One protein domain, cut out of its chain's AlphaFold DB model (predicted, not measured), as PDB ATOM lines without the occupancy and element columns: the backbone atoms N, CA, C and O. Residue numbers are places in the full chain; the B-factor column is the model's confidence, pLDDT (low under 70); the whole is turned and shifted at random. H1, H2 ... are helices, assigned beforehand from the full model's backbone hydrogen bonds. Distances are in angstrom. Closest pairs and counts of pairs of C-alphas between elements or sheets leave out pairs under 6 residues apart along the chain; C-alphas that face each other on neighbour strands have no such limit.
ATOM      1  N   PHE A  14      -2.660 -26.334  22.496       50.25
ATOM      2  CA  PHE A  14      -2.866 -27.321  21.426       50.25
ATOM      3  C   PHE A  14      -3.476 -26.689  20.166       50.25
ATOM      4  O   PHE A  14      -3.042 -26.961  19.049       50.25
ATOM      5  N   SER A  15      -4.428 -25.766  20.347       59.56
ATOM      6  CA  SER A  15      -5.053 -25.041  19.235       59.56
ATOM      7  C   SER A  15      -4.060 -24.130  18.515       59.56
ATOM      8  O   SER A  15      -4.085 -24.049  17.292       59.56
ATOM      9  N   SER A  16      -3.169 -23.462  19.252       60.38
ATOM     10  CA  SER A  16      -2.196 -22.540  18.655       60.38
ATOM     11  C   SER A  16      -1.176 -23.286  17.790       60.38
ATOM     12  O   SER A  16      -0.903 -22.872  16.670       60.38
ATOM     13  N   SER A  17      -0.686 -24.442  18.255       64.94
ATOM     14  CA  SER A  17       0.267 -25.271  17.503       64.94
ATOM     15  C   SER A  17      -0.310 -25.814  16.185       64.94
ATOM     16  O   SER A  17       0.359 -25.771  15.151       64.94
ATOM     17  N   LEU A  18      -1.572 -26.267  16.186       66.94
ATOM     18  CA  LEU A  18      -2.251 -26.748  14.976       66.94
ATOM     19  C   LEU A  18      -2.504 -25.628  13.958       66.94
ATOM     20  O   LEU A  18      -2.331 -25.832  12.752       66.94
ATOM     21  N   LEU A  19      -2.871 -24.435  14.436       72.31
ATOM     22  CA  LEU A  19      -3.035 -23.253  13.588       72.31
ATOM     23  C   LEU A  19      -1.703 -22.848  12.951       72.31
ATOM     24  O   LEU A  19      -1.650 -22.630  11.741       72.31
ATOM     25  N   THR A  20      -0.612 -22.844  13.721       78.62
ATOM     26  CA  THR A  20       0.732 -22.597  13.187       78.62
ATOM     27  C   THR A  20       1.136 -23.654  12.160       78.62
ATOM     28  O   THR A  20       1.646 -23.297  11.104       78.62
ATOM     29  N   SER A  21       0.874 -24.940  12.413       80.88
ATOM     30  CA  SER A  21       1.202 -26.013  11.462       80.88
ATOM     31  C   SER A  21       0.464 -25.841  10.136       80.88
ATOM     32  O   SER A  21       1.068 -25.948   9.075       80.88
ATOM     33  N   THR A  22      -0.828 -25.518  10.191       86.00
ATOM     34  CA  THR A  22      -1.645 -25.265   8.993       86.00
ATOM     35  C   THR A  22      -1.146 -24.040   8.230       86.00
ATOM     36  O   THR A  22      -1.152 -24.010   7.001       86.00
ATOM     37  N   LEU A  23      -0.704 -23.014   8.954       86.88
ATOM     38  CA  LEU A  23      -0.173 -21.794   8.369       86.88
ATOM     39  C   LEU A  23       1.181 -22.029   7.684       86.88
ATOM     40  O   LEU A  23       1.376 -21.569   6.561       86.88
ATOM     41  N   VAL A  24       2.097 -22.760   8.326       89.69
ATOM     42  CA  VAL A  24       3.406 -23.110   7.747       89.69
ATOM     43  C   VAL A  24       3.228 -24.018   6.534       89.69
ATOM     44  O   VAL A  24       3.875 -23.799   5.515       89.69
ATOM     45  N   ASP A  25       2.286 -24.957   6.584       90.62
ATOM     46  CA  ASP A  25       1.941 -25.791   5.431       90.62
ATOM     47  C   ASP A  25       1.480 -24.935   4.239       90.62
ATOM     48  O   ASP A  25       1.989 -25.083   3.131       90.62
ATOM     49  N   ARG A  26       0.609 -23.940   4.464       90.81
ATOM     50  CA  ARG A  26       0.188 -22.998   3.408       90.81
ATOM     51  C   ARG A  26       1.356 -22.203   2.819       90.81
ATOM     52  O   ARG A  26       1.363 -21.977   1.611       90.81
ATOM     53  N   ILE A  27       2.331 -21.801   3.638       92.44
ATOM     54  CA  ILE A  27       3.511 -21.046   3.183       92.44
ATOM     55  C   ILE A  27       4.313 -21.827   2.146       92.44
ATOM     56  O   ILE A  27       4.809 -21.238   1.185       92.44
ATOM     57  N   PHE A  28       4.431 -23.141   2.324       93.88
ATOM     58  CA  PHE A  28       5.250 -23.986   1.464       93.88
ATOM     59  C   PHE A  28       4.457 -24.721   0.375       93.88
ATOM     60  O   PHE A  28       4.995 -25.612  -0.276       93.88
ATOM     61  N   ARG A  29       3.205 -24.341   0.097       91.44
ATOM     62  CA  ARG A  29       2.425 -24.963  -0.984       91.44
ATOM     63  C   ARG A  29       2.674 -24.336  -2.370       91.44
ATOM     64  O   ARG A  29       2.790 -23.113  -2.483       91.44
ATOM     65  N   PRO A  30       2.611 -25.145  -3.450       91.12
ATOM     66  CA  PRO A  30       2.732 -26.606  -3.462       91.12
ATOM     67  C   PRO A  30       4.212 -27.026  -3.454       91.12
ATOM     68  O   PRO A  30       4.988 -26.585  -4.305       91.12
ATOM     69  N   ASN A  31       4.578 -27.901  -2.516       92.88
ATOM     70  CA  ASN A  31       5.879 -28.571  -2.408       92.88
ATOM     71  C   ASN A  31       7.114 -27.645  -2.488       92.88
ATOM     72  O   ASN A  31       8.145 -28.001  -3.067       92.88
ATOM     73  N   LEU A  32       7.002 -26.405  -2.001       95.75
ATOM     74  CA  LEU A  32       8.094 -25.429  -2.023       95.75
ATOM     75  C   LEU A  32       9.210 -25.828  -1.062       95.75
ATOM     76  O   LEU A  32      10.356 -25.454  -1.297       95.75
ATOM     77  N   LEU A  33       8.897 -26.565   0.007       95.38
ATOM     78  CA  LEU A  33       9.895 -26.995   0.978       95.38
ATOM     79  C   LEU A  33      10.758 -28.132   0.426       95.38
ATOM     80  O   LEU A  33      11.979 -28.083   0.535       95.38
ATOM     81  N   GLU A  34      10.146 -29.096  -0.248       95.81
ATOM     82  CA  GLU A  34      10.809 -30.195  -0.944       95.81
ATOM     83  C   GLU A  34      11.695 -29.648  -2.068       95.81
ATOM     84  O   GLU A  34      12.884 -29.952  -2.107       95.81
ATOM     85  N   GLN A  35      11.168 -28.731  -2.892       96.88
ATOM     86  CA  GLN A  35      11.956 -28.013  -3.908       96.88
ATOM     87  C   GLN A  35      13.142 -27.259  -3.293       96.88
ATOM     88  O   GLN A  35      14.225 -27.220  -3.869       96.88
ATOM     89  N   SER A  36      12.944 -26.646  -2.120       97.06
ATOM     90  CA  SER A  36      14.017 -25.958  -1.399       97.06
ATOM     91  C   SER A  36      15.106 -26.935  -0.960       97.06
ATOM     92  O   SER A  36      16.289 -26.643  -1.130       97.06
ATOM     93  N   CYS A  37      14.712 -28.091  -0.412       96.75
ATOM     94  CA  CYS A  37      15.624 -29.145   0.022       96.75
ATOM     95  C   CYS A  37      16.451 -29.675  -1.150       96.75
ATOM     96  O   CYS A  37      17.676 -29.678  -1.061       96.75
ATOM     97  N   GLU A  38      15.803 -30.041  -2.258       96.38
ATOM     98  CA  GLU A  38      16.479 -30.509  -3.473       96.38
ATOM     99  C   GLU A  38      17.469 -29.469  -4.005       96.38
ATOM    100  O   GLU A  38      18.645 -29.775  -4.193       96.38
ATOM    101  N   ALA A  39      17.047 -28.207  -4.132       96.25
ATOM    102  CA  ALA A  39      17.911 -27.152  -4.651       96.25
ATOM    103  C   ALA A  39      19.150 -26.896  -3.772       96.25
ATOM    104  O   ALA A  39      20.230 -26.593  -4.286       96.25
ATOM    105  N   VAL A  40      19.025 -27.012  -2.444       96.44
ATOM    106  CA  VAL A  40      20.173 -26.882  -1.533       96.44
ATOM    107  C   VAL A  40      21.080 -28.110  -1.586       96.44
ATOM    108  O   VAL A  40      22.301 -27.936  -1.573       96.44
ATOM    109  N   ILE A  41      20.518 -29.320  -1.668       95.25
ATOM    110  CA  ILE A  41      21.287 -30.562  -1.835       95.25
ATOM    111  C   ILE A  41      22.127 -30.481  -3.111       95.25
ATOM    112  O   ILE A  41      23.345 -30.643  -3.038       95.25
ATOM    113  N   ASP A  42      21.516 -30.139  -4.245       94.31
ATOM    114  CA  ASP A  42      22.198 -30.011  -5.536       94.31
ATOM    115  C   ASP A  42      23.267 -28.915  -5.506       94.31
ATOM    116  O   ASP A  42      24.404 -29.096  -5.948       94.31
ATOM    117  N   PHE A  43      22.945 -27.762  -4.921       94.12
ATOM    118  CA  PHE A  43      23.909 -26.676  -4.802       94.12
ATOM    119  C   PHE A  43      25.125 -27.061  -3.954       94.12
ATOM    120  O   PHE A  43      26.249 -26.687  -4.287       94.12
ATOM    121  N   LEU A  44      24.929 -27.761  -2.835       93.38
ATOM    122  CA  LEU A  44      26.030 -28.132  -1.948       93.38
ATOM    123  C   LEU A  44      26.802 -29.350  -2.457       93.38
ATOM    124  O   LEU A  44      28.011 -29.397  -2.237       93.38
ATOM    125  N   SER A  45      26.156 -30.287  -3.155       91.25
ATOM    126  CA  SER A  45      26.805 -31.475  -3.722       91.25
ATOM    127  C   SER A  45      27.835 -31.095  -4.788       91.25
ATOM    128  O   SER A  45      28.955 -31.602  -4.758       91.25
ATOM    129  N   THR A  46      27.528 -30.108  -5.642       90.38
ATOM    130  CA  THR A  46      28.471 -29.575  -6.652       90.38
ATOM    131  C   THR A  46      29.727 -28.940  -6.052       90.38
ATOM    132  O   THR A  46      30.720 -28.749  -6.754       90.38
ATOM    133  N   LYS A  47      29.702 -28.607  -4.758       88.25
ATOM    134  CA  LYS A  47      30.834 -28.020  -4.031       88.25
ATOM    135  C   LYS A  47      31.675 -29.050  -3.286       88.25
ATOM    136  O   LYS A  47      32.724 -28.679  -2.760       88.25
ATOM    137  N   GLN A  48      31.233 -30.304  -3.215       83.19
ATOM    138  CA  GLN A  48      31.965 -31.348  -2.508       83.19
ATOM    139  C   GLN A  48      33.082 -31.922  -3.379       83.19
ATOM    140  O   GLN A  48      32.892 -32.241  -4.551       83.19
ATOM    141  N   SER A  49      34.255 -32.087  -2.773       81.44
ATOM    142  CA  SER A  49      35.375 -32.826  -3.347       81.44
ATOM    143  C   SER A  49      36.036 -33.642  -2.229       81.44
ATOM    144  O   SER A  49      36.603 -33.036  -1.315       81.44
ATOM    145  N   PRO A  50      35.959 -34.987  -2.253       81.94
ATOM    146  CA  PRO A  50      35.361 -35.836  -3.293       81.94
ATOM    147  C   PRO A  50      33.820 -35.743  -3.361       81.94
ATOM    148  O   PRO A  50      33.199 -35.282  -2.403       81.94
ATOM    149  N   PRO A  51      33.187 -36.185  -4.468       82.94
ATOM    150  CA  PRO A  51      31.731 -36.235  -4.579       82.94
ATOM    151  C   PRO A  51      31.106 -37.055  -3.445       82.94
ATOM    152  O   PRO A  51      31.547 -38.171  -3.159       82.94
ATOM    153  N   VAL A  52      30.070 -36.504  -2.815       82.56
ATOM    154  CA  VAL A  52      29.323 -37.169  -1.739       82.56
ATOM    155  C   VAL A  52      28.119 -37.909  -2.346       82.56
ATOM    156  O   VAL A  52      27.548 -37.415  -3.320       82.56
ATOM    157  N   PRO A  53      27.723 -39.086  -1.821       86.81
ATOM    158  CA  PRO A  53      26.526 -39.784  -2.287       86.81
ATOM    159  C   PRO A  53      25.255 -38.934  -2.169       86.81
ATOM    160  O   PRO A  53      25.134 -38.125  -1.250       86.81
ATOM    161  N   ASP A  54      24.291 -39.164  -3.063       90.25
ATOM    162  CA  ASP A  54      22.981 -38.504  -2.991       90.25
ATOM    163  C   ASP A  54      22.146 -39.029  -1.807       90.25
ATOM    164  O   ASP A  54      22.357 -40.139  -1.304       90.25
ATOM    165  N   PHE A  55      21.179 -38.225  -1.371       92.75
ATOM    166  CA  PHE A  55      20.155 -38.598  -0.403       92.75
ATOM    167  C   PHE A  55      19.152 -39.568  -1.027       92.75
ATOM    168  O   PHE A  55      18.687 -39.367  -2.150       92.75
ATOM    169  N   ASP A  56      18.763 -40.600  -0.281       94.25
ATOM    170  CA  ASP A  56      17.628 -41.425  -0.684       94.25
ATOM    171  C   ASP A  56      16.288 -40.673  -0.529       94.25
ATOM    172  O   ASP A  56      16.195 -39.616   0.102       94.25
ATOM    173  N   VAL A  57      15.227 -41.216  -1.132       94.00
ATOM    174  CA  VAL A  57      13.893 -40.585  -1.149       94.00
ATOM    175  C   VAL A  57      13.324 -40.395   0.264       94.00
ATOM    176  O   VAL A  57      12.668 -39.387   0.538       94.00
ATOM    177  N   GLN A  58      13.586 -41.335   1.175       94.69
ATOM    178  CA  GLN A  58      13.103 -41.256   2.554       94.69
ATOM    179  C   GLN A  58      13.861 -40.178   3.334       94.69
ATOM    180  O   GLN A  58      13.256 -39.422   4.085       94.69
ATOM    181  N   ALA A  59      15.165 -40.039   3.100       93.81
ATOM    182  CA  ALA A  59      16.013 -39.010   3.679       93.81
ATOM    183  C   ALA A  59      15.618 -37.609   3.192       93.81
ATOM    184  O   ALA A  59      15.540 -36.690   4.005       93.81
ATOM    185  N   LYS A  60      15.299 -37.447   1.899       95.06
ATOM    186  CA  LYS A  60      14.781 -36.179   1.347       95.06
ATOM    187  C   LYS A  60      13.447 -35.788   1.995       95.06
ATOM    188  O   LYS A  60      13.282 -34.639   2.399       95.06
ATOM    189  N   SER A  61      12.539 -36.751   2.162       94.81
ATOM    190  CA  SER A  61      11.239 -36.529   2.818       94.81
ATOM    191  C   SER A  61      11.407 -36.165   4.296       94.81
ATOM    192  O   SER A  61      10.869 -35.162   4.758       94.81
ATOM    193  N   PHE A  62      12.243 -36.916   5.017       94.81
ATOM    194  CA  PHE A  62      12.566 -36.642   6.416       94.81
ATOM    195  C   PHE A  62      13.219 -35.268   6.607       94.81
ATOM    196  O   PHE A  62      12.904 -34.562   7.561       94.81
ATOM    197  N   LEU A  63      14.114 -34.859   5.701       95.19
ATOM    198  CA  LEU A  63      14.723 -33.530   5.742       95.19
ATOM    199  C   LEU A  63      13.658 -32.434   5.621       95.19
ATOM    200  O   LEU A  63      13.678 -31.493   6.411       95.19
ATOM    201  N   ALA A  64      12.724 -32.563   4.676       95.38
ATOM    202  CA  ALA A  64      11.636 -31.602   4.514       95.38
ATOM    203  C   ALA A  64      10.769 -31.514   5.783       95.38
ATOM    204  O   ALA A  64      10.548 -30.414   6.288       95.38
ATOM    205  N   GLU A  65      10.360 -32.648   6.359       93.88
ATOM    206  CA  GLU A  65       9.612 -32.686   7.628       93.88
ATOM    207  C   GLU A  65      10.397 -32.053   8.786       93.88
ATOM    208  O   GLU A  65       9.859 -31.266   9.567       93.88
ATOM    209  N   HIS A  66      11.699 -32.326   8.871       92.88
ATOM    210  CA  HIS A  66      12.543 -31.772   9.920       92.88
ATOM    211  C   HIS A  66      12.660 -30.243   9.820       92.88
ATOM    212  O   HIS A  66      12.527 -29.537  10.821       92.88
ATOM    213  N   ILE A  67      12.852 -29.705   8.610       94.50
ATOM    214  CA  ILE A  67      12.852 -28.252   8.395       94.50
ATOM    215  C   ILE A  67      11.475 -27.665   8.690       94.50
ATOM    216  O   ILE A  67      11.390 -26.601   9.304       94.50
ATOM    217  N   PHE A  68      10.401 -28.347   8.298       93.94
ATOM    218  CA  PHE A  68       9.038 -27.916   8.579       93.94
ATOM    219  C   PHE A  68       8.806 -27.715  10.082       93.94
ATOM    220  O   PHE A  68       8.277 -26.679  10.494       93.94
ATOM    221  N   ASP A  69       9.271 -28.647  10.915       91.69
ATOM    222  CA  ASP A  69       9.172 -28.531  12.370       91.69
ATOM    223  C   ASP A  69      10.015 -27.380  12.937       91.69
ATOM    224  O   ASP A  69       9.524 -26.618  13.774       91.69
ATOM    225  N   LEU A  70      11.237 -27.166  12.441       92.19
ATOM    226  CA  LEU A  70      12.056 -26.014  12.845       92.19
ATOM    227  C   LEU A  70      11.402 -24.683  12.453       92.19
ATOM    228  O   LEU A  70      11.405 -23.726  13.229       92.19
ATOM    229  N   VAL A  71      10.791 -24.615  11.270       93.31
ATOM    230  CA  VAL A  71      10.061 -23.427  10.823       93.31
ATOM    231  C   VAL A  71       8.805 -23.199  11.664       93.31
ATOM    232  O   VAL A  71       8.518 -22.062  12.039       93.31
ATOM    233  N   LYS A  72       8.090 -24.260  12.050       91.69
ATOM    234  CA  LYS A  72       6.971 -24.162  12.997       91.69
ATOM    235  C   LYS A  72       7.389 -23.540  14.318       91.69
ATOM    236  O   LYS A  72       6.645 -22.704  14.827       91.69
ATOM    237  N   LEU A  73       8.566 -23.873  14.850       90.44
ATOM    238  CA  LEU A  73       9.085 -23.228  16.061       90.44
ATOM    239  C   LEU A  73       9.254 -21.716  15.863       90.44
ATOM    240  O   LEU A  73       8.843 -20.935  16.718       90.44
ATOM    241  N   LEU A  74       9.764 -21.287  14.706       91.56
ATOM    242  CA  LEU A  74       9.889 -19.864  14.375       91.56
ATOM    243  C   LEU A  74       8.529 -19.174  14.201       91.56
ATOM    244  O   LEU A  74       8.415 -17.981  14.471       91.56
ATOM    245  N   CYS A  75       7.489 -19.898  13.791       90.75
ATOM    246  CA  CYS A  75       6.142 -19.367  13.565       90.75
ATOM    247  C   CYS A  75       5.171 -19.566  14.742       90.75
ATOM    248  O   CYS A  75       4.006 -19.194  14.621       90.75
ATOM    249  N   THR A  76       5.600 -20.148  15.863       87.25
ATOM    250  CA  THR A  76       4.726 -20.398  17.021       87.25
ATOM    251  C   THR A  76       4.810 -19.232  18.013       87.25
ATOM    252  O   THR A  76       5.915 -18.782  18.314       87.25
ATOM    253  N   PRO A  77       3.680 -18.733  18.558       84.75
ATOM    254  CA  PRO A  77       2.295 -19.160  18.304       84.75
ATOM    255  C   PRO A  77       1.627 -18.476  17.095       84.75
ATOM    256  O   PRO A  77       0.504 -18.814  16.741       84.75
ATOM    257  N   PHE A  78       2.296 -17.518  16.461       87.81
ATOM    258  CA  PHE A  78       1.822 -16.784  15.281       87.81
ATOM    259  C   PHE A  78       3.005 -16.370  14.405       87.81
ATOM    260  O   PHE A  78       4.144 -16.377  14.870       87.81
ATOM    261  N   LEU A  79       2.760 -15.959  13.157       90.50
ATOM    262  CA  LEU A  79       3.827 -15.480  12.275       90.50
ATOM    263  C   LEU A  79       4.657 -14.356  12.910       90.50
ATOM    264  O   LEU A  79       4.080 -13.463  13.528       90.50
ATOM    265  N   PRO A  80       5.991 -14.363  12.758       91.69
ATOM    266  CA  PRO A  80       6.825 -13.301  13.298       91.69
ATOM    267  C   PRO A  80       6.407 -11.923  12.791       91.69
ATOM    268  O   PRO A  80       6.244 -11.722  11.592       91.69
ATOM    269  N   ALA A  81       6.263 -10.961  13.698       91.31
ATOM    270  CA  ALA A  81       5.766  -9.631  13.340       91.31
ATOM    271  C   ALA A  81       6.865  -8.694  12.809       91.31
ATOM    272  O   ALA A  81       6.569  -7.647  12.241       91.31
ATOM    273  N   SER A  82       8.137  -9.026  13.044       94.56
ATOM    274  CA  SER A  82       9.279  -8.215  12.620       94.56
ATOM    275  C   SER A  82      10.564  -9.039  12.537       94.56
ATOM    276  O   SER A  82      10.666 -10.124  13.110       94.56
ATOM    277  N   ILE A  83      11.598  -8.480  11.902       95.69
ATOM    278  CA  ILE A  83      12.950  -9.062  11.907       95.69
ATOM    279  C   ILE A  83      13.487  -9.235  13.339       95.69
ATOM    280  O   ILE A  83      14.148 -10.226  13.640       95.69
ATOM    281  N   SER A  84      13.220  -8.290  14.244       94.94
ATOM    282  CA  SER A  84      13.673  -8.395  15.638       94.94
ATOM    283  C   SER A  84      12.962  -9.516  16.398       94.94
ATOM    284  O   SER A  84      13.612 -10.222  17.166       94.94
ATOM    285  N   ASP A  85      11.668  -9.729  16.133       94.19
ATOM    286  CA  ASP A  85      10.920 -10.889  16.636       94.19
ATOM    287  C   ASP A  85      11.531 -12.197  16.102       94.19
ATOM    288  O   ASP A  85      11.870 -13.086  16.880       94.19
ATOM    289  N   LEU A  86      11.820 -12.272  14.797       94.06
ATOM    290  CA  LEU A  86      12.508 -13.418  14.188       94.06
ATOM    291  C   LEU A  86      13.851 -13.738  14.844       94.06
ATOM    292  O   LEU A  86      14.105 -14.890  15.193       94.06
ATOM    293  N   VAL A  87      14.707 -12.732  15.023       94.94
ATOM    294  CA  VAL A  87      16.017 -12.912  15.662       94.94
ATOM    295  C   VAL A  87      15.862 -13.399  17.100       94.94
ATOM    296  O   VAL A  87      16.556 -14.332  17.497       94.94
ATOM    297  N   SER A  88      14.910 -12.844  17.855       93.69
ATOM    298  CA  SER A  88      14.602 -13.337  19.198       93.69
ATOM    299  C   SER A  88      14.189 -14.811  19.164       93.69
ATOM    300  O   SER A  88      14.751 -15.631  19.889       93.69
ATOM    301  N   ARG A  89      13.268 -15.202  18.279       93.06
ATOM    302  CA  ARG A  89      12.807 -16.596  18.182       93.06
ATOM    303  C   ARG A  89      13.911 -17.562  17.779       93.06
ATOM    304  O   ARG A  89      13.947 -18.661  18.324       93.06
ATOM    305  N   VAL A  90      14.832 -17.160  16.902       92.38
ATOM    306  CA  VAL A  90      16.036 -17.942  16.568       92.38
ATOM    307  C   VAL A  90      16.862 -18.225  17.824       92.38
ATOM    308  O   VAL A  90      17.234 -19.373  18.065       92.38
ATOM    309  N   SER A  91      17.108 -17.208  18.654       88.88
ATOM    310  CA  SER A  91      17.882 -17.356  19.892       88.88
ATOM    311  C   SER A  91      17.214 -18.266  20.925       88.88
ATOM    312  O   SER A  91      17.918 -18.966  21.646       88.88
ATOM    313  N   HIS A  92      15.881 -18.272  20.998       87.50
ATOM    314  CA  HIS A  92      15.143 -19.021  22.021       87.50
ATOM    315  C   HIS A  92      14.688 -20.416  21.575       87.50
ATOM    316  O   HIS A  92      14.572 -21.305  22.413       87.50
ATOM    317  N   SER A  93      14.425 -20.618  20.280       87.06
ATOM    318  CA  SER A  93      13.701 -21.805  19.793       87.06
ATOM    319  C   SER A  93      14.578 -22.781  19.014       87.06
ATOM    320  O   SER A  93      14.257 -23.963  18.963       87.06
ATOM    321  N   LEU A  94      15.672 -22.316  18.398       87.12
ATOM    322  CA  LEU A  94      16.555 -23.192  17.622       87.12
ATOM    323  C   LEU A  94      17.703 -23.746  18.481       87.12
ATOM    324  O   LEU A  94      18.202 -23.029  19.357       87.12
ATOM    325  N   PRO A  95      18.181 -24.975  18.209       85.62
ATOM    326  CA  PRO A  95      19.427 -25.499  18.767       85.62
ATOM    327  C   PRO A  95      20.621 -24.586  18.472       85.62
ATOM    328  O   PRO A  95      20.704 -24.003  17.392       85.62
ATOM    329  N   GLU A  96      21.569 -24.480  19.406       84.69
ATOM    330  CA  GLU A  96      22.659 -23.492  19.352       84.69
ATOM    331  C   GLU A  96      23.463 -23.534  18.048       84.69
ATOM    332  O   GLU A  96      23.708 -22.488  17.454       84.69
ATOM    333  N   LYS A  97      23.799 -24.725  17.546       84.50
ATOM    334  CA  LYS A  97      24.559 -24.852  16.295       84.50
ATOM    335  C   LYS A  97      23.777 -24.546  15.025       84.50
ATOM    336  O   LYS A  97      24.395 -24.285  13.998       84.50
ATOM    337  N   LEU A  98      22.447 -24.590  15.080       86.69
ATOM    338  CA  LEU A  98      21.596 -24.199  13.955       86.69
ATOM    339  C   LEU A  98      21.367 -22.687  13.913       86.69
ATOM    340  O   LEU A  98      20.897 -22.168  12.900       86.69
ATOM    341  N   ARG A  99      21.695 -21.963  14.992       90.19
ATOM    342  CA  ARG A  99      21.568 -20.507  15.036       90.19
ATOM    343  C   ARG A  99      22.640 -19.883  14.141       90.19
ATOM    344  O   ARG A  99      23.831 -20.098  14.374       90.19
ATOM    345  N   PRO A 100      22.259 -19.060  13.149       91.38
ATOM    346  CA  PRO A 100      23.229 -18.242  12.440       91.38
ATOM    347  C   PRO A 100      23.980 -17.342  13.428       91.38
ATOM    348  O   PRO A 100      23.397 -16.828  14.384       91.38
ATOM    349  N   SER A 101      25.274 -17.127  13.191       91.81
ATOM    350  CA  SER A 101      26.063 -16.197  14.002       91.81
ATOM    351  C   SER A 101      25.514 -14.771  13.902       91.81
ATOM    352  O   SER A 101      24.901 -14.409  12.894       91.81
ATOM    353  N   GLN A 102      25.789 -13.923  14.901       91.88
ATOM    354  CA  GLN A 102      25.324 -12.529  14.884       91.88
ATOM    355  C   GLN A 102      25.761 -11.795  13.610       91.88
ATOM    356  O   GLN A 102      24.939 -11.180  12.942       91.88
ATOM    357  N   LYS A 103      27.023 -11.980  13.197       94.38
ATOM    358  CA  LYS A 103      27.546 -11.448  11.933       94.38
ATOM    359  C   LYS A 103      26.678 -11.851  10.736       94.38
ATOM    360  O   LYS A 103      26.407 -11.033   9.863       94.38
ATOM    361  N   ARG A 104      26.235 -13.109  10.687       94.25
ATOM    362  CA  ARG A 104      25.407 -13.612   9.589       94.25
ATOM    363  C   ARG A 104      23.992 -13.033   9.627       94.25
ATOM    364  O   ARG A 104      23.446 -12.708   8.578       94.25
ATOM    365  N   LEU A 105      23.423 -12.854  10.818       94.88
ATOM    366  CA  LEU A 105      22.143 -12.162  10.992       94.88
ATOM    367  C   LEU A 105      22.230 -10.698  10.538       94.88
ATOM    368  O   LEU A 105      21.312 -10.213   9.880       94.88
ATOM    369  N   ASP A 106      23.336 -10.011  10.823       94.75
ATOM    370  CA  ASP A 106      23.561  -8.630  10.383       94.75
ATOM    371  C   ASP A 106      23.693  -8.541   8.852       94.75
ATOM    372  O   ASP A 106      23.115  -7.655   8.222       94.75
ATOM    373  N   GLU A 107      24.373  -9.508   8.225       95.25
ATOM    374  CA  GLU A 107      24.425  -9.639   6.761       95.25
ATOM    375  C   GLU A 107      23.028  -9.834   6.155       95.25
ATOM    376  O   GLU A 107      22.705  -9.211   5.140       95.25
ATOM    377  N   PHE A 108      22.174 -10.651   6.782       95.88
ATOM    378  CA  PHE A 108      20.788 -10.830   6.346       95.88
ATOM    379  C   PHE A 108      19.972  -9.543   6.485       95.88
ATOM    380  O   PHE A 108      19.211  -9.211   5.573       95.88
ATOM    381  N   ARG A 109      20.144  -8.784   7.577       94.88
ATOM    382  CA  ARG A 109      19.474  -7.485   7.768       94.88
ATOM    383  C   ARG A 109      19.849  -6.524   6.645       94.88
ATOM    384  O   ARG A 109      18.967  -6.033   5.944       94.88
ATOM    385  N   LEU A 110      21.146  -6.365   6.392       93.75
ATOM    386  CA  LEU A 110      21.656  -5.488   5.338       93.75
ATOM    387  C   LEU A 110      21.189  -5.921   3.939       93.75
ATOM    388  O   LEU A 110      20.862  -5.083   3.093       93.75
ATOM    389  N   ALA A 111      21.162  -7.228   3.666       93.12
ATOM    390  CA  ALA A 111      20.649  -7.756   2.406       93.12
ATOM    391  C   ALA A 111      19.169  -7.398   2.225       93.12
ATOM    392  O   ALA A 111      18.772  -6.945   1.151       93.12
ATOM    393  N   THR A 112      18.382  -7.537   3.287       93.75
ATOM    394  CA  THR A 112      16.948  -7.243   3.307       93.75
ATOM    395  C   THR A 112      16.663  -5.756   3.086       93.75
ATOM    396  O   THR A 112      15.834  -5.416   2.246       93.75
ATOM    397  N   GLU A 113      17.400  -4.860   3.747       90.94
ATOM    398  CA  GLU A 113      17.295  -3.399   3.563       90.94
ATOM    399  C   GLU A 113      17.574  -2.967   2.116       90.94
ATOM    400  O   GLU A 113      16.985  -2.018   1.602       90.94
ATOM    401  N   ARG A 114      18.444  -3.704   1.420       90.44
ATOM    402  CA  ARG A 114      18.758  -3.494  -0.002       90.44
ATOM    403  C   ARG A 114      17.781  -4.207  -0.947       90.44
ATOM    404  O   ARG A 114      18.005  -4.224  -2.161       90.44
ATOM    405  N   GLY A 115      16.715  -4.804  -0.414       84.31
ATOM    406  CA  GLY A 115      15.707  -5.563  -1.156       84.31
ATOM    407  C   GLY A 115      16.225  -6.879  -1.735       84.31
ATOM    408  O   GLY A 115      15.748  -7.299  -2.780       84.31
ATOM    409  N   ALA A 116      17.264  -7.466  -1.134       86.88
ATOM    410  CA  ALA A 116      17.897  -8.733  -1.512       86.88
ATOM    411  C   ALA A 116      18.317  -8.871  -2.992       86.88
ATOM    412  O   ALA A 116      18.630  -9.966  -3.441       86.88
ATOM    413  N   ARG A 117      18.432  -7.766  -3.744       80.31
ATOM    414  CA  ARG A 117      18.688  -7.776  -5.204       80.31
ATOM    415  C   ARG A 117      19.979  -8.481  -5.628       80.31
ATOM    416  O   ARG A 117      20.110  -8.882  -6.774       80.31
ATOM    417  N   LYS A 118      20.960  -8.554  -4.724       82.69
ATOM    418  CA  LYS A 118      22.260  -9.210  -4.950       82.69
ATOM    419  C   LYS A 118      22.368 -10.567  -4.252       82.69
ATOM    420  O   LYS A 118      23.425 -11.186  -4.318       82.69
ATOM    421  N   TRP A 119      21.332 -10.991  -3.528       88.69
ATOM    422  CA  TRP A 119      21.356 -12.263  -2.828       88.69
ATOM    423  C   TRP A 119      20.999 -13.385  -3.793       88.69
ATOM    424  O   TRP A 119      19.946 -13.360  -4.425       88.69
ATOM    425  N   GLN A 120      21.880 -14.372  -3.902       89.50
ATOM    426  CA  GLN A 120      21.626 -15.551  -4.713       89.50
ATOM    427  C   GLN A 120      20.961 -16.615  -3.841       89.50
ATOM    428  O   GLN A 120      21.641 -17.367  -3.141       89.50
ATOM    429  N   PHE A 121      19.632 -16.640  -3.866       92.19
ATOM    430  CA  PHE A 121      18.861 -17.687  -3.208       92.19
ATOM    431  C   PHE A 121      19.040 -19.018  -3.940       92.19
ATOM    432  O   PHE A 121      19.018 -19.065  -5.171       92.19
ATOM    433  N   CYS A 122      19.197 -20.097  -3.176       92.62
ATOM    434  CA  CYS A 122      19.063 -21.455  -3.712       92.62
ATOM    435  C   CYS A 122      17.603 -21.905  -3.748       92.62
ATOM    436  O   CYS A 122      17.234 -22.723  -4.580       92.62
ATOM    437  N   ILE A 123      16.779 -21.378  -2.845       95.12
ATOM    438  CA  ILE A 123      15.383 -21.786  -2.675       95.12
ATOM    439  C   ILE A 123      14.445 -20.871  -3.485       95.12
ATOM    440  O   ILE A 123      14.852 -19.759  -3.837       95.12
ATOM    441  N   PRO A 124      13.192 -21.276  -3.786       95.12
ATOM    442  CA  PRO A 124      12.214 -20.459  -4.516       95.12
ATOM    443  C   PRO A 124      11.701 -19.262  -3.686       95.12
ATOM    444  O   PRO A 124      10.525 -19.178  -3.322       95.12
ATOM    445  N   ALA A 125      12.597 -18.315  -3.401       94.56
ATOM    446  CA  ALA A 125      12.403 -17.201  -2.484       94.56
ATOM    447  C   ALA A 125      11.186 -16.346  -2.835       94.56
ATOM    448  O   ALA A 125      10.356 -16.104  -1.966       94.56
ATOM    449  N   ASP A 126      11.021 -15.966  -4.102       93.81
ATOM    450  CA  ASP A 126       9.906 -15.115  -4.534       93.81
ATOM    451  C   ASP A 126       8.541 -15.748  -4.240       93.81
ATOM    452  O   ASP A 126       7.616 -15.067  -3.792       93.81
ATOM    453  N   LYS A 127       8.421 -17.068  -4.438       95.25
ATOM    454  CA  LYS A 127       7.182 -17.810  -4.161       95.25
ATOM    455  C   LYS A 127       6.912 -17.870  -2.661       95.25
ATOM    456  O   LYS A 127       5.790 -17.605  -2.241       95.25
ATOM    457  N   ILE A 128       7.933 -18.167  -1.859       95.31
ATOM    458  CA  ILE A 128       7.795 -18.259  -0.400       95.31
ATOM    459  C   ILE A 128       7.485 -16.873   0.190       95.31
ATOM    460  O   ILE A 128       6.550 -16.741   0.974       95.31
ATOM    461  N   VAL A 129       8.192 -15.817  -0.232       94.75
ATOM    462  CA  VAL A 129       7.915 -14.426   0.177       94.75
ATOM    463  C   VAL A 129       6.489 -14.028  -0.185       94.75
ATOM    464  O   VAL A 129       5.802 -13.424   0.639       94.75
ATOM    465  N   LEU A 130       6.016 -14.370  -1.387       93.75
ATOM    466  CA  LEU A 130       4.635 -14.105  -1.781       93.75
ATOM    467  C   LEU A 130       3.648 -14.779  -0.819       93.75
ATOM    468  O   LEU A 130       2.769 -14.092  -0.301       93.75
ATOM    469  N   GLN A 131       3.837 -16.066  -0.513       94.00
ATOM    470  CA  GLN A 131       2.967 -16.801   0.413       94.00
ATOM    471  C   GLN A 131       2.982 -16.208   1.830       94.00
ATOM    472  O   GLN A 131       1.928 -16.013   2.433       94.00
ATOM    473  N   LEU A 132       4.161 -15.847   2.346       93.06
ATOM    474  CA  LEU A 132       4.334 -15.212   3.661       93.06
ATOM    475  C   LEU A 132       3.603 -13.864   3.766       93.06
ATOM    476  O   LEU A 132       3.081 -13.514   4.826       93.06
ATOM    477  N   ARG A 133       3.547 -13.108   2.664       91.94
ATOM    478  CA  ARG A 133       2.852 -11.814   2.593       91.94
ATOM    479  C   ARG A 133       1.336 -11.961   2.473       91.94
ATOM    480  O   ARG A 133       0.607 -11.075   2.916       91.94
ATOM    481  N   THR A 134       0.859 -13.041   1.857       88.06
ATOM    482  CA  THR A 134      -0.576 -13.297   1.659       88.06
ATOM    483  C   THR A 134      -1.211 -14.132   2.770       88.06
ATOM    484  O   THR A 134      -2.435 -14.139   2.884       88.06
ATOM    485  N   ALA A 135      -0.410 -14.814   3.592       82.50
ATOM    486  CA  ALA A 135      -0.879 -15.599   4.727       82.50
ATOM    487  C   ALA A 135      -1.560 -14.739   5.812       82.50
ATOM    488  O   ALA A 135      -1.312 -13.537   5.959       82.50
ATOM    489  N   GLU A 136      -2.421 -15.379   6.607       66.88
ATOM    490  CA  GLU A 136      -3.024 -14.780   7.802       66.88
ATOM    491  C   GLU A 136      -1.915 -14.342   8.776       66.88
ATOM    492  O   GLU A 136      -1.041 -15.130   9.115       66.88
ATOM    493  N   GLY A 137      -1.909 -13.071   9.190       66.50
ATOM    494  CA  GLY A 137      -0.815 -12.473   9.974       66.50
ATOM    495  C   GLY A 137       0.171 -11.611   9.170       66.50
ATOM    496  O   GLY A 137       0.948 -10.897   9.791       66.50
ATOM    497  N   ARG A 138       0.096 -11.630   7.824       76.06
ATOM    498  CA  ARG A 138       0.749 -10.721   6.852       76.06
ATOM    499  C   ARG A 138       2.097 -10.147   7.302       76.06
ATOM    500  O   ARG A 138       2.168  -9.021   7.794       76.06
ATOM    501  N   MET A 139       3.172 -10.885   7.039       91.44
ATOM    502  CA  MET A 139       4.517 -10.335   7.198       91.44
ATOM    503  C   MET A 139       4.795  -9.251   6.153       91.44
ATOM    504  O   MET A 139       4.437  -9.391   4.980       91.44
ATOM    505  N   ASP A 140       5.461  -8.174   6.570       92.44
ATOM    506  CA  ASP A 140       5.984  -7.186   5.632       92.44
ATOM    507  C   ASP A 140       7.086  -7.805   4.753       92.44
ATOM    508  O   ASP A 140       7.695  -8.822   5.095       92.44
ATOM    509  N   THR A 141       7.351  -7.195   3.597       92.81
ATOM    510  CA  THR A 141       8.305  -7.732   2.613       92.81
ATOM    511  C   THR A 141       9.707  -7.919   3.192       92.81
ATOM    512  O   THR A 141      10.374  -8.894   2.845       92.81
ATOM    513  N   CYS A 142      10.162  -7.021   4.070       94.69
ATOM    514  CA  CYS A 142      11.485  -7.126   4.672       94.69
ATOM    515  C   CYS A 142      11.529  -8.323   5.627       94.69
ATOM    516  O   CYS A 142      12.384  -9.195   5.477       94.69
ATOM    517  N   THR A 143      10.567  -8.437   6.542       95.38
ATOM    518  CA  THR A 143      10.490  -9.581   7.464       95.38
ATOM    519  C   THR A 143      10.335 -10.911   6.720       95.38
ATOM    520  O   THR A 143      11.038 -11.866   7.043       95.38
ATOM    521  N   ALA A 144       9.508 -10.971   5.672       95.44
ATOM    522  CA  ALA A 144       9.346 -12.173   4.850       95.44
ATOM    523  C   ALA A 144      10.636 -12.553   4.100       95.44
ATOM    524  O   ALA A 144      11.006 -13.722   4.049       95.44
ATOM    525  N   THR A 145      11.363 -11.578   3.555       96.19
ATOM    526  CA  THR A 145      12.654 -11.833   2.891       96.19
ATOM    527  C   THR A 145      13.696 -12.331   3.893       96.19
ATOM    528  O   THR A 145      14.399 -13.305   3.628       96.19
ATOM    529  N   PHE A 146      13.761 -11.713   5.075       97.19
ATOM    530  CA  PHE A 146      14.644 -12.147   6.156       97.19
ATOM    531  C   PHE A 146      14.317 -13.571   6.627       97.19
ATOM    532  O   PHE A 146      15.218 -14.373   6.860       97.19
ATOM    533  N   PHE A 147      13.030 -13.910   6.719       96.38
ATOM    534  CA  PHE A 147      12.564 -15.257   7.030       96.38
ATOM    535  C   PHE A 147      13.099 -16.284   6.027       96.38
ATOM    536  O   PHE A 147      13.665 -17.297   6.423       96.38
ATOM    537  N   VAL A 148      12.977 -16.009   4.728       96.62
ATOM    538  CA  VAL A 148      13.467 -16.908   3.671       96.62
ATOM    539  C   VAL A 148      14.989 -17.085   3.749       96.62
ATOM    540  O   VAL A 148      15.472 -18.210   3.636       96.62
ATOM    541  N   LEU A 149      15.741 -16.015   4.034       96.62
ATOM    542  CA  LEU A 149      17.191 -16.091   4.272       96.62
ATOM    543  C   LEU A 149      17.542 -17.007   5.452       96.62
ATOM    544  O   LEU A 149      18.486 -17.796   5.364       96.62
ATOM    545  N   LEU A 150      16.779 -16.926   6.547       96.06
ATOM    546  CA  LEU A 150      16.954 -17.799   7.707       96.06
ATOM    547  C   LEU A 150      16.672 -19.262   7.369       96.06
ATOM    548  O   LEU A 150      17.499 -20.115   7.686       96.06
ATOM    549  N   VAL A 151      15.544 -19.554   6.715       96.06
ATOM    550  CA  VAL A 151      15.170 -20.927   6.336       96.06
ATOM    551  C   VAL A 151      16.235 -21.543   5.435       96.06
ATOM    552  O   VAL A 151      16.702 -22.649   5.706       96.06
ATOM    553  N   GLU A 152      16.689 -20.810   4.417       96.12
ATOM    554  CA  GLU A 152      17.772 -21.268   3.548       96.12
ATOM    555  C   GLU A 152      19.065 -21.525   4.337       96.12
ATOM    556  O   GLU A 152      19.754 -22.517   4.099       96.12
ATOM    557  N   SER A 153      19.399 -20.658   5.296       95.19
ATOM    558  CA  SER A 153      20.589 -20.820   6.134       95.19
ATOM    559  C   SER A 153      20.526 -22.068   7.014       95.19
ATOM    560  O   SER A 153      21.531 -22.768   7.132       95.19
ATOM    561  N   ILE A 154      19.373 -22.346   7.629       94.19
ATOM    562  CA  ILE A 154      19.156 -23.527   8.478       94.19
ATOM    563  C   ILE A 154      19.265 -24.796   7.631       94.19
ATOM    564  O   ILE A 154      20.007 -25.712   7.980       94.19
ATOM    565  N   LEU A 155      18.596 -24.814   6.477       95.62
ATOM    566  CA  LEU A 155      18.630 -25.936   5.545       95.62
ATOM    567  C   LEU A 155      20.057 -26.223   5.053       95.62
ATOM    568  O   LEU A 155      20.516 -27.361   5.122       95.62
ATOM    569  N   ARG A 156      20.803 -25.190   4.635       95.00
ATOM    570  CA  ARG A 156      22.219 -25.330   4.253       95.00
ATOM    571  C   ARG A 156      23.072 -25.876   5.396       95.00
ATOM    572  O   ARG A 156      23.964 -26.676   5.140       95.00
ATOM    573  N   CYS A 157      22.818 -25.445   6.632       94.06
ATOM    574  CA  CYS A 157      23.559 -25.908   7.803       94.06
ATOM    575  C   CYS A 157      23.353 -27.408   8.046       94.06
ATOM    576  O   CYS A 157      24.335 -28.129   8.210       94.06
ATOM    577  N   ILE A 158      22.106 -27.883   7.998       94.00
ATOM    578  CA  ILE A 158      21.779 -29.302   8.201       94.00
ATOM    579  C   ILE A 158      22.374 -30.156   7.081       94.00
ATOM    580  O   ILE A 158      23.099 -31.104   7.367       94.00
ATOM    581  N   VAL A 159      22.153 -29.786   5.814       94.75
ATOM    582  CA  VAL A 159      22.677 -30.548   4.667       94.75
ATOM    583  C   VAL A 159      24.206 -30.607   4.693       94.75
ATOM    584  O   VAL A 159      24.781 -31.679   4.506       94.75
ATOM    585  N   GLN A 160      24.878 -29.487   4.985       93.38
ATOM    586  CA  GLN A 160      26.337 -29.468   5.106       93.38
ATOM    587  C   GLN A 160      26.818 -30.345   6.267       93.38
ATOM    588  O   GLN A 160      27.757 -31.116   6.090       93.38
ATOM    589  N   ALA A 161      26.160 -30.293   7.429       91.75
ATOM    590  CA  ALA A 161      26.504 -31.146   8.564       91.75
ATOM    591  C   ALA A 161      26.340 -32.639   8.234       91.75
ATOM    592  O   ALA A 161      27.174 -33.451   8.635       91.75
ATOM    593  N   THR A 162      25.310 -33.007   7.468       92.12
ATOM    594  CA  THR A 162      25.119 -34.384   7.000       92.12
ATOM    595  C   THR A 162      26.223 -34.810   6.027       92.12
ATOM    596  O   THR A 162      26.759 -35.911   6.164       92.12
ATOM    597  N   PHE A 163      26.635 -33.948   5.091       91.25
ATOM    598  CA  PHE A 163      27.777 -34.219   4.207       91.25
ATOM    599  C   PHE A 163      29.094 -34.369   4.974       91.25
ATOM    600  O   PHE A 163      29.851 -35.311   4.718       91.25
ATOM    601  N   ASP A 164      29.348 -33.500   5.950       89.31
ATOM    602  CA  ASP A 164      30.541 -33.561   6.795       89.31
ATOM    603  C   ASP A 164      30.557 -34.853   7.622       89.31
ATOM    604  O   ASP A 164      31.578 -35.541   7.693       89.31
ATOM    605  N   TYR A 165      29.416 -35.224   8.213       88.44
ATOM    606  CA  TYR A 165      29.249 -36.484   8.936       88.44
ATOM    607  C   TYR A 165      29.535 -37.686   8.031       88.44
ATOM    608  O   TYR A 165      30.358 -38.541   8.375       88.44
ATOM    609  N   ARG A 166      28.929 -37.720   6.838       85.38
ATOM    610  CA  ARG A 166      29.108 -38.815   5.876       85.38
ATOM    611  C   ARG A 166      30.563 -38.949   5.427       85.38
ATOM    612  O   ARG A 166      31.077 -40.063   5.312       85.38
ATOM    613  N   SER A 167      31.249 -37.823   5.252       84.31
ATOM    614  CA  SER A 167      32.668 -37.778   4.889       84.31
ATOM    615  C   SER A 167      33.571 -38.349   5.991       84.31
ATOM    616  O   SER A 167      34.549 -39.036   5.692       84.31
ATOM    617  N   LYS A 168      33.230 -38.150   7.274       84.38
ATOM    618  CA  LYS A 168      33.988 -38.692   8.423       84.38
ATOM    619  C   LYS A 168      33.849 -40.206   8.595       84.38
ATOM    620  O   LYS A 168      34.777 -40.840   9.089       84.38
ATOM    621  N   ILE A 169      32.698 -40.786   8.244       80.50
ATOM    622  CA  ILE A 169      32.442 -42.221   8.461       80.50
ATOM    623  C   ILE A 169      32.936 -43.118   7.312       80.50
ATOM    624  O   ILE A 169      32.967 -44.332   7.492       80.50
ATOM    625  N   THR A 170      33.320 -42.519   6.172       57.84
ATOM    626  CA  THR A 170      34.191 -42.948   5.038       57.84
ATOM    627  C   THR A 170      34.319 -44.431   4.623       57.84
ATOM    628  O   THR A 170      35.175 -44.759   3.806       57.84
ATOM    629  N   LYS A 171      33.477 -45.354   5.095       56.25
ATOM    630  CA  LYS A 171      33.526 -46.787   4.743       56.25
ATOM    631  C   LYS A 171      32.245 -47.335   4.124       56.25
ATOM    632  O   LYS A 171      32.176 -48.530   3.857       56.25
ATOM    633  N   VAL A 172      31.241 -46.496   3.889       55.38
ATOM    634  CA  VAL A 172      29.929 -46.961   3.430       55.38
ATOM    635  C   VAL A 172      29.665 -46.426   2.028       55.38
ATOM    636  O   VAL A 172      29.321 -45.261   1.845       55.38
ATOM    637  N   SER A 173      29.852 -47.287   1.029       60.34
ATOM    638  CA  SER A 173      29.218 -47.126  -0.276       60.34
ATOM    639  C   SER A 173      27.696 -47.097  -0.089       60.34
ATOM    640  O   SER A 173      27.144 -47.926   0.631       60.34
ATOM    641  N   GLY A 174      27.011 -46.135  -0.710       79.88
ATOM    642  CA  GLY A 174      25.548 -46.025  -0.657       79.88
ATOM    643  C   GLY A 174      25.047 -44.608  -0.399       79.88
ATOM    644  O   GLY A 174      25.830 -43.724  -0.046       79.88
ATOM    645  N   SER A 175      23.741 -44.417  -0.580       88.19
ATOM    646  CA  SER A 175      23.035 -43.145  -0.391       88.19
ATOM    647  C   SER A 175      23.092 -42.639   1.052       88.19
ATOM    648  O   SER A 175      23.332 -43.404   1.991       88.19
ATOM    649  N   ILE A 176      22.864 -41.336   1.223       90.19
ATOM    650  CA  ILE A 176      22.615 -40.718   2.527       90.19
ATOM    651  C   ILE A 176      21.195 -41.076   2.965       90.19
ATOM    652  O   ILE A 176      20.234 -40.865   2.225       90.19
ATOM    653  N   THR A 177      21.086 -41.610   4.173       92.06
ATOM    654  CA  THR A 177      19.849 -42.126   4.763       92.06
ATOM    655  C   THR A 177      19.320 -41.200   5.860       92.06
ATOM    656  O   THR A 177      20.022 -40.312   6.349       92.06
ATOM    657  N   VAL A 178      18.092 -41.451   6.322       90.94
ATOM    658  CA  VAL A 178      17.500 -40.769   7.490       90.94
ATOM    659  C   VAL A 178      18.412 -40.854   8.720       90.94
ATOM    660  O   VAL A 178      18.582 -39.868   9.436       90.94
ATOM    661  N   THR A 179      19.048 -42.006   8.943       89.06
ATOM    662  CA  THR A 179      19.955 -42.226  10.077       89.06
ATOM    663  C   THR A 179      21.177 -41.311  10.018       89.06
ATOM    664  O   THR A 179      21.629 -40.840  11.058       89.06
ATOM    665  N   ASP A 180      21.699 -41.020   8.821       89.75
ATOM    666  CA  ASP A 180      22.823 -40.094   8.648       89.75
ATOM    667  C   ASP A 180      22.413 -38.659   9.022       89.75
ATOM    668  O   ASP A 180      23.150 -37.968   9.730       89.75
ATOM    669  N   ILE A 181      21.210 -38.228   8.614       88.56
ATOM    670  CA  ILE A 181      20.655 -36.918   8.989       88.56
ATOM    671  C   ILE A 181      20.489 -36.851  10.509       88.56
ATOM    672  O   ILE A 181      21.027 -35.943  11.139       88.56
ATOM    673  N   GLN A 182      19.824 -37.838  11.112       88.19
ATOM    674  CA  GLN A 182      19.603 -37.901  12.559       88.19
ATOM    675  C   GLN A 182      20.915 -37.900  13.350       88.19
ATOM    676  O   GLN A 182      21.045 -37.151  14.315       88.19
ATOM    677  N   ALA A 183      21.910 -38.687  12.932       84.94
ATOM    678  CA  ALA A 183      23.219 -38.721  13.580       84.94
ATOM    679  C   ALA A 183      23.937 -37.366  13.488       84.94
ATOM    680  O   ALA A 183      24.497 -36.901  14.484       84.94
ATOM    681  N   SER A 184      23.867 -36.700  12.329       85.00
ATOM    682  CA  SER A 184      24.421 -35.353  12.165       85.00
ATOM    683  C   SER A 184      23.684 -34.313  13.020       85.00
ATOM    684  O   SER A 184      24.338 -33.496  13.664       85.00
ATOM    685  N   SER A 185      22.353 -34.391  13.137       80.50
ATOM    686  CA  SER A 185      21.551 -33.517  14.005       80.50
ATOM    687  C   SER A 185      21.845 -33.734  15.490       80.50
ATOM    688  O   SER A 185      21.962 -32.774  16.244       80.50
ATOM    689  N   VAL A 186      22.074 -34.975  15.916       76.88
ATOM    690  CA  VAL A 186      22.509 -35.280  17.287       76.88
ATOM    691  C   VAL A 186      23.911 -34.720  17.560       76.88
ATOM    692  O   VAL A 186      24.145 -34.140  18.619       76.88
ATOM    693  N   GLU A 187      24.850 -34.802  16.607       68.38
ATOM    694  CA  GLU A 187      26.150 -34.116  16.720       68.38
ATOM    695  C   GLU A 187      25.969 -32.590  16.776       68.38
ATOM    696  O   GLU A 187      26.729 -31.899  17.470       68.38
ATOM    697  N   LEU A 188      24.952 -32.049  16.094       67.50
ATOM    698  CA  LEU A 188      24.603 -30.634  16.171       67.50
ATOM    699  C   LEU A 188      24.085 -30.228  17.562       67.50
ATOM    700  O   LEU A 188      24.403 -29.132  18.022       67.50
ATOM    701  N   GLU A 189      23.387 -31.117  18.266       62.34
ATOM    702  CA  GLU A 189      22.858 -30.882  19.616       62.34
ATOM    703  C   GLU A 189      23.862 -31.187  20.746       62.34
ATOM    704  O   GLU A 189      23.814 -30.562  21.805       62.34
ATOM    705  N   LEU A 190      24.814 -32.107  20.542       49.22
ATOM    706  CA  LEU A 190      25.671 -32.638  21.615       49.22
ATOM    707  C   LEU A 190      26.975 -31.874  21.898       49.22
ATOM    708  O   LEU A 190      27.669 -32.220  22.861       49.22
ATOM    709  N   SER A 191      27.361 -30.831  21.148       35.84
ATOM    710  CA  SER A 191      28.593 -30.104  21.512       35.84
ATOM    711  C   SER A 191      28.369 -29.078  22.630       35.84
ATOM    712  O   SER A 191      28.199 -27.890  22.391       35.84
TER     713      SER A 191
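Overview. This is residues 14 to 191 of the 233 residues of an uncharacterized protein of Sparganum proliferum (UniProt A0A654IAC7). One long helix, H7, forms the core of a globule of crossed helices: H4, H5 and H6 pack round its first part, H2 and H3 pack on its middle, and H8 crosses it farther on. H1 packs on H3 and H6 instead, away from H7. The printed part has 178 residues with eight named helices, H1 to H8 in order along the chain, and no named strand; the class is all helix. The whole is compact, with a radius of gyration of the C-alphas of 16.1 A and spans of 48 by 39 by 33 A.

Along the chain. H7, residues 141 to 169, is the longest helix, 42.5 A from C-alpha 141 at (8.305, -7.732, 2.613) to C-alpha 169 at (32.442, -42.221, 8.461). H3, residues 57 to 75, measures 27.0 A. H1, residues 14 to 27, measures 20.3 A and begins with C-alpha 14 at (-2.866, -27.321, 21.426). H2 holds residues 32 to 45, H4 residues 83 to 93, H5 residues 102 to 113, H6 residues 125 to 134 and H8 residues 178 to 190.

Arrangement. H7 is the hub, touching six helices. With residues 141 to 148 it touches H6, at a steep tilt of 47 degrees, opposite ways; the closest C-alphas, of Val 129 and Ala 144, are 5.4 A apart. H5 touches H7 at a steep tilt of 40 degrees, closest at C-alphas 112 and 142, 5.6 A. H4 touches H7 at a shallow tilt of 34 degrees, only just short of steep, closest at C-alphas 83 and 143, 5.1 A. H2 touches H7 at 48 degrees, a steep tilt, the same way, closest at C-alphas 40 and 156, 6.3 A. H3 touches H7 with residues 67 to 71 alone, closest at C-alphas 67 and 155, 6.8 A. H8 is about perpendicular to H7, at 76 degrees, with C-alphas 162 and 184 closest, 5.3 A apart. H1 touches H3, closest at C-alphas 21 and 72, 6.3 A, and H6, closest at C-alphas 27 and 131, 5.1 A. H1 and H7 are apart. In each of the eight helices, every O i to N i+4 pair is within hydrogen-bond range.

Size, cuts and confidence. The two C-alphas farthest apart, of Gly 137 and Lys 171, are 48.8 A apart. The printed part has no cut. The links H2 to H3 and H5 to H6 are long, with 11 residues each. The mean pLDDT of the printed part is 88.2; residues 14 to 18, 136 to 137, 170 to 173 and 187 to 191 are under 70.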